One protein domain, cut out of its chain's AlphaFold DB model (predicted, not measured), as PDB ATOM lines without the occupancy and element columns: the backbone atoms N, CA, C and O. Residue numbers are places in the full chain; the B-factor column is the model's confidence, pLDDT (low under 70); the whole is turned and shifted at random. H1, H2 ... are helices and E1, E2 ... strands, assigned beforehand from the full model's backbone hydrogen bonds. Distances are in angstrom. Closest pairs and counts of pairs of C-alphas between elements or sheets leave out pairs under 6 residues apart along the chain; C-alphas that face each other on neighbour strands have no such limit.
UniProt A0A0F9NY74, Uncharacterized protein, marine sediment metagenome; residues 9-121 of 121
ATOM      1  N   VAL A   9     215.171 208.043 178.899       91.75
ATOM      2  CA  VAL A   9     214.869 209.275 178.162       91.75
ATOM      3  C   VAL A   9     215.152 210.489 179.024       91.75
ATOM      4  O   VAL A   9     214.825 210.528 180.204       91.75
ATOM      5  N   GLU A  10     215.774 211.497 178.422       92.56
ATOM      6  CA  GLU A  10     216.107 212.728 179.122       92.56
ATOM      7  C   GLU A  10     214.917 213.687 179.187       92.56
ATOM      8  O   GLU A  10     214.318 214.052 178.173       92.56
ATOM      9  N   VAL A  11     214.624 214.161 180.391       91.69
ATOM     10  CA  VAL A  11     213.589 215.153 180.679       91.69
ATOM     11  C   VAL A  11     214.182 216.387 181.361       91.69
ATOM     12  O   VAL A  11     215.373 216.470 181.662       91.69
ATOM     13  N   ASN A  12     213.342 217.402 181.539       91.62
ATOM     14  CA  ASN A  12     213.678 218.697 182.143       91.62
ATOM     15  C   ASN A  12     212.999 218.912 183.505       91.62
ATOM     16  O   ASN A  12     212.950 220.041 183.992       91.62
ATOM     17  N   HIS A  13     212.404 217.862 184.059       90.12
ATOM     18  CA  HIS A  13     211.629 217.863 185.293       90.12
ATOM     19  C   HIS A  13     211.914 216.575 186.066       90.12
ATOM     20  O   HIS A  13     212.530 215.658 185.520       90.12
ATOM     21  N   GLY A  14     211.489 216.529 187.324       90.38
ATOM     22  CA  GLY A  14     211.774 215.417 188.226       90.38
ATOM     23  C   GLY A  14     213.273 215.220 188.442       90.38
ATOM     24  O   GLY A  14     214.105 216.031 188.018       90.38
ATOM     25  N   ILE A  15     213.620 214.138 189.122       92.31
ATOM     26  CA  ILE A  15     215.007 213.714 189.309       92.31
ATOM     27  C   ILE A  15     215.262 212.510 188.405       92.31
ATOM     28  O   ILE A  15     216.011 212.607 187.426       92.31
ATOM     29  N   MET A  16     214.588 211.408 188.707       91.50
ATOM     30  CA  MET A  16     214.490 210.222 187.880       91.50
ATOM     31  C   MET A  16     213.176 209.534 188.239       91.50
ATOM     32  O   MET A  16     212.859 209.440 189.417       91.50
ATOM     33  N   ASN A  17     212.418 209.107 187.234       87.88
ATOM     34  CA  ASN A  17     211.155 208.405 187.421       87.88
ATOM     35  C   ASN A  17     211.130 207.170 186.537       87.88
ATOM     36  O   ASN A  17     211.277 207.272 185.312       87.88
ATOM     37  N   ARG A  18     210.884 206.010 187.136       85.31
ATOM     38  CA  ARG A  18     210.598 204.793 186.391       85.31
ATOM     39  C   ARG A  18     209.114 204.644 186.108       85.31
ATOM     40  O   ARG A  18     208.280 204.540 186.999       85.31
ATOM     41  N   PHE A  19     208.807 204.534 184.826       83.19
ATOM     42  CA  PHE A  19     207.517 204.092 184.323       83.19
ATOM     43  C   PHE A  19     207.652 202.690 183.716       83.19
ATOM     44  O   PHE A  19     208.754 202.252 183.376       83.19
ATOM     45  N   ALA A  20     206.524 201.999 183.529       80.44
ATOM     46  CA  ALA A  20     206.494 200.629 183.003       80.44
ATOM     47  C   ALA A  20     207.252 200.457 181.668       80.44
ATOM     48  O   ALA A  20     207.825 199.402 181.405       80.44
ATOM     49  N   ASP A  21     207.269 201.496 180.833       84.38
ATOM     50  CA  ASP A  21     207.830 201.498 179.482       84.38
ATOM     51  C   ASP A  21     209.092 202.367 179.308       84.38
ATOM     52  O   ASP A  21     209.730 202.289 178.261       84.38
ATOM     53  N   VAL A  22     209.475 203.199 180.286       88.31
ATOM     54  CA  VAL A  22     210.606 204.145 180.161       88.31
ATOM     55  C   VAL A  22     211.106 204.608 181.531       88.31
ATOM     56  O   VAL A  22     210.320 204.775 182.457       88.31
ATOM     57  N   ILE A  23     212.403 204.891 181.644       89.38
ATOM     58  CA  ILE A  23     212.972 205.649 182.762       89.38
ATOM     59  C   ILE A  23     213.205 207.076 182.278       89.38
ATOM     60  O   ILE A  23     213.995 207.314 181.363       89.38
ATOM     61  N   GLU A  24     212.510 208.035 182.872       91.69
ATOM     62  CA  GLU A  24     212.750 209.450 182.623       91.69
ATOM     63  C   GLU A  24     213.837 209.940 183.576       91.69
ATOM     64  O   GLU A  24     213.721 209.787 184.785       91.69
ATOM     65  N   VAL A  25     214.910 210.524 183.044       93.25
ATOM     66  CA  VAL A  25     216.007 211.080 183.839       93.25
ATOM     67  C   VAL A  25     216.164 212.562 183.565       93.25
ATOM     68  O   VAL A  25     216.185 212.997 182.414       93.25
ATOM     69  N   ASN A  26     216.326 213.366 184.610       94.81
ATOM     70  CA  ASN A  26     216.632 214.773 184.425       94.81
ATOM     71  C   ASN A  26     217.975 214.926 183.690       94.81
ATOM     72  O   ASN A  26     219.009 214.444 184.158       94.81
ATOM     73  N   ARG A  27     217.984 215.634 182.554       94.50
ATOM     74  CA  ARG A  27     219.185 215.824 181.716       94.50
ATOM     75  C   ARG A  27     220.383 216.380 182.486       94.50
ATOM     76  O   ARG A  27     221.533 216.121 182.142       94.50
ATOM     77  N   HIS A  28     220.131 217.155 183.542       95.38
ATOM     78  CA  HIS A  28     221.180 217.745 184.362       95.38
ATOM     79  C   HIS A  28     221.794 216.747 185.349       95.38
ATOM     80  O   HIS A  28     222.946 216.939 185.739       95.38
ATOM     81  N   LEU A  29     221.085 215.670 185.709       93.75
ATOM     82  CA  LEU A  29     221.526 214.675 186.691       93.75
ATOM     83  C   LEU A  29     222.796 213.937 186.245       93.75
ATOM     84  O   LEU A  29     223.629 213.597 187.078       93.75
ATOM     85  N   ARG A  30     223.014 213.772 184.931       90.31
ATOM     86  CA  ARG A  30     224.231 213.150 184.370       90.31
ATOM     87  C   ARG A  30     225.527 213.857 184.780       90.31
ATOM     88  O   ARG A  30     226.576 213.227 184.836       90.31
ATOM     89  N   LYS A  31     225.460 215.153 185.108       93.00
ATOM     90  CA  LYS A  31     226.608 215.933 185.609       93.00
ATOM     91  C   LYS A  31     226.939 215.642 187.080       93.00
ATOM     92  O   LYS A  31     227.936 216.144 187.588       93.00
ATOM     93  N   TYR A  32     226.116 214.842 187.754       93.00
ATOM     94  CA  TYR A  32     226.220 214.498 189.167       93.00
ATOM     95  C   TYR A  32     226.340 212.974 189.315       93.00
ATOM     96  O   TYR A  32     225.400 212.338 189.787       93.00
ATOM     97  N   PRO A  33     227.474 212.348 188.940       89.88
ATOM     98  CA  PRO A  33     227.615 210.886 188.943       89.88
ATOM     99  C   PRO A  33     227.355 210.256 190.321       89.88
ATOM    100  O   PRO A  33     226.793 209.168 190.403       89.88
ATOM    101  N   LYS A  34     227.682 210.979 191.404       89.00
ATOM    102  CA  LYS A  34     227.405 210.574 192.794       89.00
ATOM    103  C   LYS A  34     225.912 210.471 193.130       89.00
ATOM    104  O   LYS A  34     225.567 209.766 194.065       89.00
ATOM    105  N   LEU A  35     225.049 211.167 192.389       91.12
ATOM    106  CA  LEU A  35     223.591 211.056 192.497       91.12
ATOM    107  C   LEU A  35     223.037 210.120 191.420       91.12
ATOM    108  O   LEU A  35     222.197 209.278 191.704       91.12
ATOM    109  N   TYR A  36     223.546 210.235 190.194       91.38
ATOM    110  CA  TYR A  36     223.047 209.515 189.030       91.38
ATOM    111  C   TYR A  36     223.074 207.994 189.205       91.38
ATOM    112  O   TYR A  36     222.056 207.352 188.979       91.38
ATOM    113  N   PHE A  37     224.217 207.411 189.589       89.25
ATOM    114  CA  PHE A  37     224.329 205.951 189.671       89.25
ATOM    115  C   PHE A  37     223.485 205.354 190.801       89.25
ATOM    116  O   PHE A  37     222.737 204.427 190.508       89.25
ATOM    117  N   PRO A  38     223.526 205.873 192.046       89.12
ATOM    118  CA  PRO A  38     222.677 205.343 193.111       89.12
ATOM    119  C   PRO A  38     221.183 205.430 192.792       89.12
ATOM    120  O   PRO A  38     220.463 204.466 193.027       89.12
ATOM    121  N   ILE A  39     220.734 206.548 192.207       88.25
ATOM    122  CA  ILE A  39     219.327 206.732 191.828       88.25
ATOM    123  C   ILE A  39     218.957 205.784 190.684       88.25
ATOM    124  O   ILE A  39     217.936 205.121 190.754       88.25
ATOM    125  N   LEU A  40     219.806 205.638 189.662       87.94
ATOM    126  CA  LEU A  40     219.538 204.699 188.572       87.94
ATOM    127  C   LEU A  40     219.443 203.252 189.063       87.94
ATOM    128  O   LEU A  40     218.582 202.508 188.603       87.94
ATOM    129  N   THR A  41     220.326 202.848 189.975       85.50
ATOM    130  CA  THR A  41     220.286 201.511 190.571       85.50
ATOM    131  C   THR A  41     219.000 201.310 191.371       85.50
ATOM    132  O   THR A  41     218.350 200.288 191.184       85.50
ATOM    133  N   HIS A  42     218.598 202.300 192.179       84.12
ATOM    134  CA  HIS A  42     217.323 202.296 192.910       84.12
ATOM    135  C   HIS A  42     216.129 202.109 191.968       84.12
ATOM    136  O   HIS A  42     215.344 201.181 192.138       84.12
ATOM    137  N   GLU A  43     216.056 202.902 190.898       78.19
ATOM    138  CA  GLU A  43     214.982 202.786 189.910       78.19
ATOM    139  C   GLU A  43     214.973 201.412 189.228       78.19
ATOM    140  O   GLU A  43     213.921 200.814 189.028       78.19
ATOM    141  N   LEU A  44     216.136 200.858 188.880       81.94
ATOM    142  CA  LEU A  44     216.221 199.539 188.246       81.94
ATOM    143  C   LEU A  44     215.792 198.383 189.166       81.94
ATOM    144  O   LEU A  44     215.427 197.323 188.651       81.94
ATOM    145  N   GLU A  45     215.831 198.578 190.483       79.00
ATOM    146  CA  GLU A  45     215.408 197.599 191.488       79.00
ATOM    147  C   GLU A  45     213.891 197.614 191.741       79.00
ATOM    148  O   GLU A  45     213.366 196.648 192.298       79.00
ATOM    149  N   HIS A  46     213.170 198.645 191.285       71.38
ATOM    150  CA  HIS A  46     211.717 198.702 191.430       71.38
ATOM    151  C   HIS A  46     210.990 197.635 190.614       71.38
ATOM    152  O   HIS A  46     211.321 197.340 189.458       71.38
ATOM    153  N   SER A  47     209.927 197.082 191.192       66.19
ATOM    154  CA  SER A  47     209.052 196.148 190.487       66.19
ATOM    155  C   SER A  47     208.201 196.875 189.430       66.19
ATOM    156  O   SER A  47     208.056 198.093 189.443       66.19
ATOM    157  N   ASN A  48     207.646 196.161 188.444       63.88
ATOM    158  CA  ASN A  48     206.737 196.760 187.444       63.88
ATOM    159  C   ASN A  48     205.316 197.009 187.986       63.88
ATOM    160  O   ASN A  48     204.408 197.291 187.203       63.88
ATOM    161  N   GLN A  49     205.084 196.825 189.286       62.62
ATOM    162  CA  GLN A  49     203.747 196.929 189.852       62.62
ATOM    163  C   GLN A  49     203.390 198.394 190.145       62.62
ATOM    164  O   GLN A  49     204.216 199.127 190.678       62.62
ATOM    165  N   PRO A  50     202.155 198.830 189.834       55.84
ATOM    166  CA  PRO A  50     201.701 200.198 190.105       55.84
ATOM    167  C   PRO A  50     201.571 200.499 191.605       55.84
ATOM    168  O   PRO A  50     201.568 201.660 192.000       55.84
ATOM    169  N   PHE A  51     201.458 199.459 192.434       56.47
ATOM    170  CA  PHE A  51     201.496 199.538 193.887       56.47
ATOM    171  C   PHE A  51     202.188 198.288 194.420       56.47
ATOM    172  O   PHE A  51     201.778 197.168 194.113       56.47
ATOM    173  N   SER A  52     203.227 198.480 195.222       64.19
ATOM    174  CA  SER A  52     203.967 197.397 195.851       64.19
ATOM    175  C   SER A  52     204.476 197.876 197.201       64.19
ATOM    176  O   SER A  52     205.250 198.825 197.289       64.19
ATOM    177  N   LEU A  53     204.051 197.205 198.272       62.84
ATOM    178  CA  LEU A  53     204.563 197.462 199.623       62.84
ATOM    179  C   LEU A  53     206.079 197.234 199.707       62.84
ATOM    180  O   LEU A  53     206.746 197.832 200.549       62.84
ATOM    181  N   TYR A  54     206.616 196.378 198.832       65.19
ATOM    182  CA  TYR A  54     208.054 196.197 198.675       65.19
ATOM    183  C   TYR A  54     208.709 197.461 198.109       65.19
ATOM    184  O   TYR A  54     209.670 197.932 198.704       65.19
ATOM    185  N   ASP A  55     208.150 198.047 197.044       66.06
ATOM    186  CA  ASP A  55     208.667 199.286 196.446       66.06
ATOM    187  C   ASP A  55     208.537 200.471 197.414       66.06
ATOM    188  O   ASP A  55     209.500 201.202 197.601       66.06
ATOM    189  N   LEU A  56     207.420 200.576 198.145       67.19
ATOM    190  CA  LEU A  56     207.237 201.596 199.185       67.19
ATOM    191  C   LEU A  56     208.277 201.463 200.311       67.19
ATOM    192  O   LEU A  56     208.842 202.448 200.784       67.19
ATOM    193  N   LYS A  57     208.548 200.232 200.766       69.62
ATOM    194  CA  LYS A  57     209.590 199.978 201.769       69.62
ATOM    195  C   LYS A  57     210.979 200.289 201.214       69.62
ATOM    196  O   LYS A  57     211.831 200.752 201.970       69.62
ATOM    197  N   HIS A  58     211.206 200.029 199.930       65.12
ATOM    198  CA  HIS A  58     212.471 200.313 199.259       65.12
ATOM    199  C   HIS A  58     212.692 201.819 199.094       65.12
ATOM    200  O   HIS A  58     213.790 202.287 199.367       65.12
ATOM    201  N   ASP A  59     211.644 202.592 198.799       66.00
ATOM    202  CA  ASP A  59     211.678 204.063 198.767       66.00
ATOM    203  C   ASP A  59     212.011 204.672 200.133       66.00
ATOM    204  O   ASP A  59     212.751 205.650 200.228       66.00
ATOM    205  N   ILE A  60     211.494 204.080 201.215       66.62
ATOM    206  CA  ILE A  60     211.737 204.560 202.584       66.62
ATOM    207  C   ILE A  60     213.118 204.131 203.098       66.62
ATOM    208  O   ILE A  60     213.752 204.862 203.858       66.62
ATOM    209  N   ASN A  61     213.578 202.934 202.729       62.56
ATOM    210  CA  ASN A  61     214.727 202.282 203.357       62.56
ATOM    211  C   ASN A  61     215.740 201.767 202.322       62.56
ATOM    212  O   ASN A  61     216.273 200.657 202.440       62.56
ATOM    213  N   SER A  62     215.989 202.575 201.287       59.06
ATOM    214  CA  SER A  62     216.893 202.228 200.193       59.06
ATOM    215  C   SER A  62     218.302 201.971 200.738       59.06
ATOM    216  O   SER A  62     218.911 202.845 201.364       59.06
ATOM    217  N   HIS A  63     218.862 200.792 200.459       56.75
ATOM    218  CA  HIS A  63     220.253 200.466 200.815       56.75
ATOM    219  C   HIS A  63     221.260 201.353 200.061       56.75
ATOM    220  O   HIS A  63     222.377 201.588 200.530       56.75
ATOM    221  N   ASN A  64     220.843 201.893 198.914       63.41
ATOM    222  CA  ASN A  64     221.585 202.873 198.141       63.41
ATOM    223  C   ASN A  64     221.485 204.239 198.829       63.41
ATOM    224  O   ASN A  64     220.542 204.994 198.619       63.41
ATOM    225  N   LYS A  65     222.469 204.563 199.676       69.44
ATOM    226  CA  LYS A  65     222.564 205.865 200.353       69.44
ATOM    227  C   LYS A  65     222.802 206.984 199.334       69.44
ATOM    228  O   LYS A  65     223.941 207.380 199.086       69.44
ATOM    229  N   VAL A  66     221.729 207.499 198.741       82.31
ATOM    230  CA  VAL A  66     221.759 208.765 198.004       82.31
ATOM    231  C   VAL A  66     222.109 209.863 199.006       82.31
ATOM    232  O   VAL A  66     221.483 209.982 200.060       82.31
ATOM    233  N   ASP A  67     223.128 210.665 198.697       87.50
ATOM    234  CA  ASP A  67     223.465 211.833 199.509       87.50
ATOM    235  C   ASP A  67     222.338 212.869 199.387       87.50
ATOM    236  O   ASP A  67     222.253 213.620 198.411       87.50
ATOM    237  N   GLN A  68     221.469 212.893 200.397       87.69
ATOM    238  CA  GLN A  68     220.287 213.750 200.448       87.69
ATOM    239  C   GLN A  68     220.644 215.241 200.405       87.69
ATOM    240  O   GLN A  68     219.896 216.041 199.848       87.69
ATOM    241  N   ILE A  69     221.813 215.636 200.919       89.00
ATOM    242  CA  ILE A  69     222.263 217.033 200.883       89.00
ATOM    243  C   ILE A  69     222.634 217.415 199.449       89.00
ATOM    244  O   ILE A  69     222.276 218.496 198.976       89.00
ATOM    245  N   GLN A  70     223.347 216.541 198.735       91.50
ATOM    246  CA  GLN A  70     223.650 216.760 197.320       91.50
ATOM    247  C   GLN A  70     222.387 216.734 196.459       91.50
ATOM    248  O   GLN A  70     222.266 217.560 195.551       91.50
ATOM    249  N   LEU A  71     221.442 215.841 196.761       91.75
ATOM    250  CA  LEU A  71     220.153 215.774 196.081       91.75
ATOM    251  C   LEU A  71     219.370 217.074 196.265       91.75
ATOM    252  O   LEU A  71     218.922 217.674 195.290       91.75
ATOM    253  N   LEU A  72     219.296 217.574 197.496       92.62
ATOM    254  CA  LEU A  72     218.623 218.826 197.803       92.62
ATOM    255  C   LEU A  72     219.294 220.014 197.097       92.62
ATOM    256  O   LEU A  72     218.617 220.823 196.464       92.62
ATOM    257  N   LYS A  73     220.633 220.091 197.108       94.62
ATOM    258  CA  LYS A  73     221.388 221.099 196.337       94.62
ATOM    259  C   LYS A  73     221.087 221.019 194.839       94.62
ATOM    260  O   LYS A  73     220.964 222.054 194.184       94.62
ATOM    261  N   PHE A  74     220.968 219.809 194.292       95.31
ATOM    262  CA  PHE A  74     220.576 219.599 192.900       95.31
ATOM    263  C   PHE A  74     219.164 220.131 192.632       95.31
ATOM    264  O   PHE A  74     218.977 220.861 191.660       95.31
ATOM    265  N   MET A  75     218.198 219.836 193.505       94.88
ATOM    266  CA  MET A  75     216.819 220.320 193.374       94.88
ATOM    267  C   MET A  75     216.733 221.847 193.452       94.88
ATOM    268  O   MET A  75     216.066 222.457 192.622       94.88
ATOM    269  N   PHE A  76     217.471 222.490 194.360       95.50
ATOM    270  CA  PHE A  76     217.535 223.954 194.415       95.50
ATOM    271  C   PHE A  76     218.155 224.571 193.157       95.50
ATOM    272  O   PHE A  76     217.683 225.599 192.674       95.50
ATOM    273  N   LYS A  77     219.187 223.941 192.586       96.00
ATOM    274  CA  LYS A  77     219.806 224.405 191.336       96.00
ATOM    275  C   LYS A  77     218.917 224.164 190.110       96.00
ATOM    276  O   LYS A  77     219.003 224.898 189.127       96.00
ATOM    277  N   HIS A  78     218.080 223.133 190.159       95.19
ATOM    278  CA  HIS A  78     217.183 222.723 189.087       95.19
ATOM    279  C   HIS A  78     215.753 222.613 189.632       95.19
ATOM    280  O   HIS A  78     215.275 221.508 189.864       95.19
ATOM    281  N   PRO A  79     215.030 223.734 189.815       92.56
ATOM    282  CA  PRO A  79     213.764 223.749 190.555       92.56
ATOM    283  C   PRO A  79     212.650 222.915 189.910       92.56
ATOM    284  O   PRO A  79     211.740 222.450 190.586       92.56
ATOM    285  N   LYS A  80     212.734 222.630 188.606       92.25
ATOM    286  CA  LYS A  80     211.815 221.684 187.951       92.25
ATOM    287  C   LYS A  80     211.952 220.248 188.476       92.25
ATOM    288  O   LYS A  80     211.074 219.435 188.222       92.25
ATOM    289  N   SER A  81     213.010 219.932 189.219       92.94
ATOM    290  CA  SER A  81     213.180 218.650 189.905       92.94
ATOM    291  C   SER A  81     212.244 218.488 191.104       92.94
ATOM    292  O   SER A  81     211.966 217.359 191.494       92.94
ATOM    293  N   PHE A  82     211.693 219.579 191.653       92.38
ATOM    294  CA  PHE A  82     210.674 219.504 192.706       92.38
ATOM    295  C   PHE A  82     209.364 218.870 192.229       92.38
ATOM    296  O   PHE A  82     208.550 218.492 193.060       92.38
ATOM    297  N   THR A  83     209.154 218.652 190.926       90.00
ATOM    298  CA  THR A  83     208.006 217.843 190.486       90.00
ATOM    299  C   THR A  83     208.071 216.403 190.999       90.00
ATOM    300  O   THR A  83     207.034 215.762 191.053       90.00
ATOM    301  N   GLN A  84     209.253 215.913 191.409       89.19
ATOM    302  CA  GLN A  84     209.431 214.592 192.031       89.19
ATOM    303  C   GLN A  84     208.624 214.427 193.326       89.19
ATOM    304  O   GLN A  84     208.235 213.320 193.656       89.19
ATOM    305  N   ILE A  85     208.395 215.512 194.073       89.88
ATOM    306  CA  ILE A  85     207.663 215.467 195.348       89.88
ATOM    307  C   ILE A  85     206.179 215.806 195.180       89.88
ATOM    308  O   ILE A  85     205.447 215.849 196.161       89.88
ATOM    309  N   LEU A  86     205.720 216.089 193.958       90.31
ATOM    310  CA  LEU A  86     204.324 216.429 193.717       90.31
ATOM    311  C   LEU A  86     203.520 215.154 193.431       90.31
ATOM    312  O   LEU A  86     203.884 214.411 192.523       90.31
ATOM    313  N   PRO A  87     202.384 214.932 194.118       88.44
ATOM    314  CA  PRO A  87     201.519 213.784 193.841       88.44
ATOM    315  C   PRO A  87     200.833 213.875 192.468       88.44
ATOM    316  O   PRO A  87     200.414 212.864 191.909       88.44
ATOM    317  N   PHE A  88     200.738 215.086 191.910       91.94
ATOM    318  CA  PHE A  88     200.134 215.360 190.610       91.94
ATOM    319  C   PHE A  88     201.046 216.281 189.809       91.94
ATOM    320  O   PHE A  88     201.430 217.352 190.288       91.94
ATOM    321  N   TYR A  89     201.377 215.900 188.579       89.50
ATOM    322  CA  TYR A  89     202.200 216.733 187.706       89.50
ATOM    323  C   TYR A  89     201.888 216.508 186.228       89.50
ATOM    324  O   TYR A  89     201.289 215.508 185.830       89.50
ATOM    325  N   TYR A  90     202.291 217.476 185.403       86.38
ATOM    326  CA  TYR A  90     202.116 217.416 183.958       86.38
ATOM    327  C   TYR A  90     203.447 217.158 183.250       86.38
ATOM    328  O   TYR A  90     204.417 217.891 183.458       86.38
ATOM    329  N   THR A  91     203.486 216.165 182.361       82.12
ATOM    330  CA  THR A  91     204.625 215.913 181.471       82.12
ATOM    331  C   THR A  91     204.197 216.006 180.006       82.12
ATOM    332  O   THR A  91     203.103 215.569 179.648       82.12
ATOM    333  N   PRO A  92     205.049 216.523 179.099       77.88
ATOM    334  CA  PRO A  92     204.720 216.589 177.672       77.88
ATOM    335  C   PRO A  92     204.380 215.232 177.044       77.88
ATOM    336  O   PRO A  92     203.676 215.180 176.039       77.88
ATOM    337  N   ARG A  93     204.885 214.135 177.623       79.19
ATOM    338  CA  ARG A  93     204.763 212.788 177.065       79.19
ATOM    339  C   ARG A  93     203.549 212.026 177.585       79.19
ATOM    340  O   ARG A  93     202.906 211.323 176.814       79.19
ATOM    341  N   ARG A  94     203.230 212.170 178.874       78.50
ATOM    342  CA  ARG A  94     202.124 211.451 179.531       78.50
ATOM    343  C   ARG A  94     200.934 212.344 179.864       78.50
ATOM    344  O   ARG A  94     199.925 211.847 180.345       78.50
ATOM    345  N   LYS A  95     201.020 213.642 179.560       87.50
ATOM    346  CA  LYS A  95     200.045 214.662 179.952       87.50
ATOM    347  C   LYS A  95     199.934 214.702 181.473       87.50
ATOM    348  O   LYS A  95     200.878 215.142 182.110       87.50
ATOM    349  N   PHE A  96     198.835 214.239 182.054       87.81
ATOM    350  CA  PHE A  96     198.609 214.273 183.494       87.81
ATOM    351  C   PHE A  96     199.046 212.959 184.145       87.81
ATOM    352  O   PHE A  96     198.587 211.890 183.747       87.81
ATOM    353  N   VAL A  97     199.931 213.047 185.138       87.56
ATOM    354  CA  VAL A  97     200.447 211.902 185.893       87.56
ATOM    355  C   VAL A  97     200.024 212.032 187.351       87.56
ATOM    356  O   VAL A  97     200.133 213.109 187.941       87.56
ATOM    357  N   ILE A  98     199.549 210.919 187.913       87.88
ATOM    358  CA  ILE A  98     199.197 210.777 189.324       87.88
ATOM    359  C   ILE A  98     200.147 209.754 189.936       87.88
ATOM    360  O   ILE A  98     200.182 208.605 189.493       87.88
ATOM    361  N   ASP A  99     200.891 210.170 190.952       85.44
ATOM    362  CA  ASP A  99     201.714 209.278 191.756       85.44
ATOM    363  C   ASP A  99     200.901 208.793 192.960       85.44
ATOM    364  O   ASP A  99     200.634 209.541 193.905       85.44
ATOM    365  N   ILE A 100     200.457 207.535 192.902       83.81
ATOM    366  CA  ILE A 100     199.578 206.936 193.914       83.81
ATOM    367  C   ILE A 100     200.289 206.841 195.270       83.81
ATOM    368  O   ILE A 100     199.665 207.108 196.298       83.81
ATOM    369  N   ASN A 101     201.584 206.512 195.289       82.69
ATOM    370  CA  ASN A 101     202.342 206.371 196.532       82.69
ATOM    371  C   ASN A 101     202.466 207.724 197.236       82.69
ATOM    372  O   ASN A 101     202.175 207.828 198.429       82.69
ATOM    373  N   LEU A 102     202.794 208.783 196.491       85.69
ATOM    374  CA  LEU A 102     202.796 210.138 197.039       85.69
ATOM    375  C   LEU A 102     201.395 210.569 197.481       85.69
ATOM    376  O   LEU A 102     201.258 211.109 198.576       85.69
ATOM    377  N   CYS A 103     200.341 210.284 196.705       89.25
ATOM    378  CA  CYS A 103     198.963 210.574 197.124       89.25
ATOM    379  C   CYS A 103     198.634 209.944 198.486       89.25
ATOM    380  O   CYS A 103     198.050 210.609 199.345       89.25
ATOM    381  N   ILE A 104     199.033 208.687 198.708       87.94
ATOM    382  CA  ILE A 104     198.836 207.984 199.982       87.94
ATOM    383  C   ILE A 104     199.623 208.667 201.104       87.94
ATOM    384  O   ILE A 104     199.042 208.967 202.146       87.94
ATOM    385  N   ILE A 105     200.911 208.961 200.894       87.06
ATOM    386  CA  ILE A 105     201.764 209.618 201.898       87.06
ATOM    387  C   ILE A 105     201.166 210.971 202.311       87.06
ATOM    388  O   ILE A 105     200.974 211.223 203.502       87.06
ATOM    389  N   TYR A 106     200.795 211.812 201.341       89.19
ATOM    390  CA  TYR A 106     200.174 213.111 201.611       89.19
ATOM    391  C   TYR A 106     198.818 212.981 202.316       89.19
ATOM    392  O   TYR A 106     198.529 213.764 203.222       89.19
ATOM    393  N   SER A 107     198.006 211.978 201.965       92.31
ATOM    394  CA  SER A 107     196.722 211.723 202.635       92.31
ATOM    395  C   SER A 107     196.918 211.338 204.102       92.31
ATOM    396  O   SER A 107     196.224 211.858 204.973       92.31
ATOM    397  N   VAL A 108     197.896 210.476 204.398       91.88
ATOM    398  CA  VAL A 108     198.241 210.091 205.775       91.88
ATOM    399  C   VAL A 108     198.726 211.303 206.571       91.88
ATOM    400  O   VAL A 108     198.253 211.529 207.683       91.88
ATOM    401  N   MET A 109     199.617 212.120 206.001       91.88
ATOM    402  CA  MET A 109     200.101 213.342 206.655       91.88
ATOM    403  C   MET A 109     198.964 214.322 206.971       91.88
ATOM    404  O   MET A 109     198.933 214.893 208.061       91.88
ATOM    405  N   LEU A 110     198.013 214.494 206.046       93.75
ATOM    406  CA  LEU A 110     196.847 215.352 206.246       93.75
ATOM    407  C   LEU A 110     195.956 214.843 207.388       93.75
ATOM    408  O   LEU A 110     195.587 215.621 208.265       93.75
ATOM    409  N   LEU A 111     195.647 213.542 207.409       95.62
ATOM    410  CA  LEU A 111     194.830 212.929 208.462       95.62
ATOM    411  C   LEU A 111     195.484 213.047 209.841       95.62
ATOM    412  O   LEU A 111     194.802 213.364 210.814       95.62
ATOM    413  N   LEU A 112     196.804 212.851 209.926       94.94
ATOM    414  CA  LEU A 112     197.554 213.051 211.167       94.94
ATOM    415  C   LEU A 112     197.498 214.511 211.629       94.94
ATOM    416  O   LEU A 112     197.259 214.762 212.806       94.94
ATOM    417  N   GLY A 113     197.667 215.472 210.718       94.88
ATOM    418  CA  GLY A 113     197.569 216.897 211.039       94.88
ATOM    419  C   GLY A 113     196.188 217.290 211.571       94.88
ATOM    420  O   GLY A 113     196.093 217.986 212.580       94.88
ATOM    421  N   ILE A 114     195.122 216.786 210.942       96.50
ATOM    422  CA  ILE A 114     193.739 216.979 211.399       96.50
ATOM    423  C   ILE A 114     193.532 216.343 212.782       96.50
ATOM    424  O   ILE A 114     192.961 216.975 213.667       96.50
ATOM    425  N   GLY A 115     194.028 215.122 212.995       95.81
ATOM    426  CA  GLY A 115     193.935 214.438 214.287       95.81
ATOM    427  C   GLY A 115     194.665 215.180 215.411       95.81
ATOM    428  O   GLY A 115     194.117 215.317 216.500       95.81
ATOM    429  N   ILE A 116     195.862 215.714 215.142       96.19
ATOM    430  CA  ILE A 116     196.609 216.544 216.100       96.19
ATOM    431  C   ILE A 116     195.833 217.825 216.421       96.19
ATOM    432  O   ILE A 116     195.766 218.214 217.583       96.19
ATOM    433  N   TYR A 117     195.230 218.466 215.417       96.62
ATOM    434  CA  TYR A 117     194.416 219.662 215.622       96.62
ATOM    435  C   TYR A 117     193.233 219.391 216.564       96.62
ATOM    436  O   TYR A 117     193.107 220.086 217.564       96.62
ATOM    437  N   PHE A 118     192.443 218.342 216.309       96.50
ATOM    438  CA  PHE A 118     191.322 217.945 217.178       96.50
ATOM    439  C   PHE A 118     191.744 217.410 218.552       96.50
ATOM    440  O   PHE A 118     190.923 217.309 219.456       96.50
ATOM    441  N   TRP A 119     192.999 216.992 218.714       95.00
ATOM    442  CA  TRP A 119     193.521 216.581 220.015       95.00
ATOM    443  C   TRP A 119     193.946 217.780 220.875       95.00
ATOM    444  O   TRP A 119     193.864 217.715 222.100       95.00
ATOM    445  N   LEU A 120     194.405 218.866 220.243       94.62
ATOM    446  CA  LEU A 120     194.865 220.081 220.922       94.62
ATOM    447  C   LEU A 120     193.748 221.098 221.207       94.62
ATOM    448  O   LEU A 120     193.917 221.909 222.119       94.62
ATOM    449  N   TYR A 121     192.662 221.079 220.430       91.81
ATOM    450  CA  TYR A 121     191.540 222.027 220.492       91.81
ATOM    451  C   TYR A 121     190.206 221.293 220.592       91.81
ATOM    452  O   TYR A 121     189.358 221.759 221.385       91.81
TER     453      TYR A 121
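What this domain is: This is residues 9 to 121 of the 121 residues of an uncharacterized protein of marine sediment metagenome (UniProt A0A0F9NY74). Look for a compact body with one long helical arm: H5 starts beside the hairpin E4 and E5, and its residues 107 to 120, with Tyr 121, stick out. In the body, a small sheet of E1, E3 and E2 has H1 over one face, while H2, H3, H4, the hairpin E4 and E5 and residues 100 to 106 of H5 are also part of this body, with few close contacts between the helices. The printed part has 113 residues, with five named helices and five named strands in the order E1 E2 E3 H1 H2 H3 H4 E4 E5 H5, a mixed class of helices and strands. The larger sheet, E1 E3 E2, is mixed, and E4 and E5 are antiparallel. The whole is only just compact, close to loose, with a radius of gyration of the C-alphas of 15.5 A, and spans 50 by 29 by 29 A.

Where its parts are: Find C-alpha 9 at (214.869, 209.275, 178.162), where E1, residues 9 to 11, begins. E2 is residues 16 to 19 and E3 residues 22 to 26, 12.9 A long. H1, residues 33 to 45, runs 18.2 A from C-alpha 33 at (227.615, 210.886, 188.943). H2 is residues 53 to 60, H3 residues 68 to 77, 14.0 A, and H4 residues 79 to 85, 11.3 A. E4 is residues 88 to 91 and E5 residues 95 to 98, each 10.2 A. H5, residues 100 to 120, runs 30.4 A to C-alpha 120 at (194.865, 220.081, 220.922).

How they stand to each other: Start at inner strand E3: E1 is parallel to it, with N 11 and O 25 2.8 A apart, and E2 forms an antiparallel hairpin with it, with N 24 and O 17 2.8 A apart. H1 is on this sheet, making two layers, a helix on one face of a sheet; its height is 9.6 A, and it runs along the strands, at 18 degrees to E2 on the local plane. The closest C-alphas of E2 and H1 are those of Arg 18 and Glu 43, 6.0 A. H4 only grazes the sheet with residues 80 to 84. H3 and H4 are close but not clearly touching, Met 75 and Ser 81 having the closest C-alphas, 5.3 A, at a steep tilt of 47 degrees, opposite ways. H2 and H5 are close but not clearly touching, with the C-alphas of Leu 56 and Asn 101 closest at 7.3 A. In the hairpin E4 and E5, N 91 and O 95 are 2.8 A apart. Every O i to N i+4 pair is within hydrogen-bond range in H2, H3 and H5; H1 has 8 of 9, and H4 0 of 3 but 4 of 4 O i to N i+3 pairs.

The domain as a whole: The C-alphas of Val 9 and Tyr 121, the two farthest apart, are 50.0 A apart. The printed part has no cut and no long link. Look for low confidence at residues 47 to 65, under 70; the mean pLDDT of the printed part is 85.2.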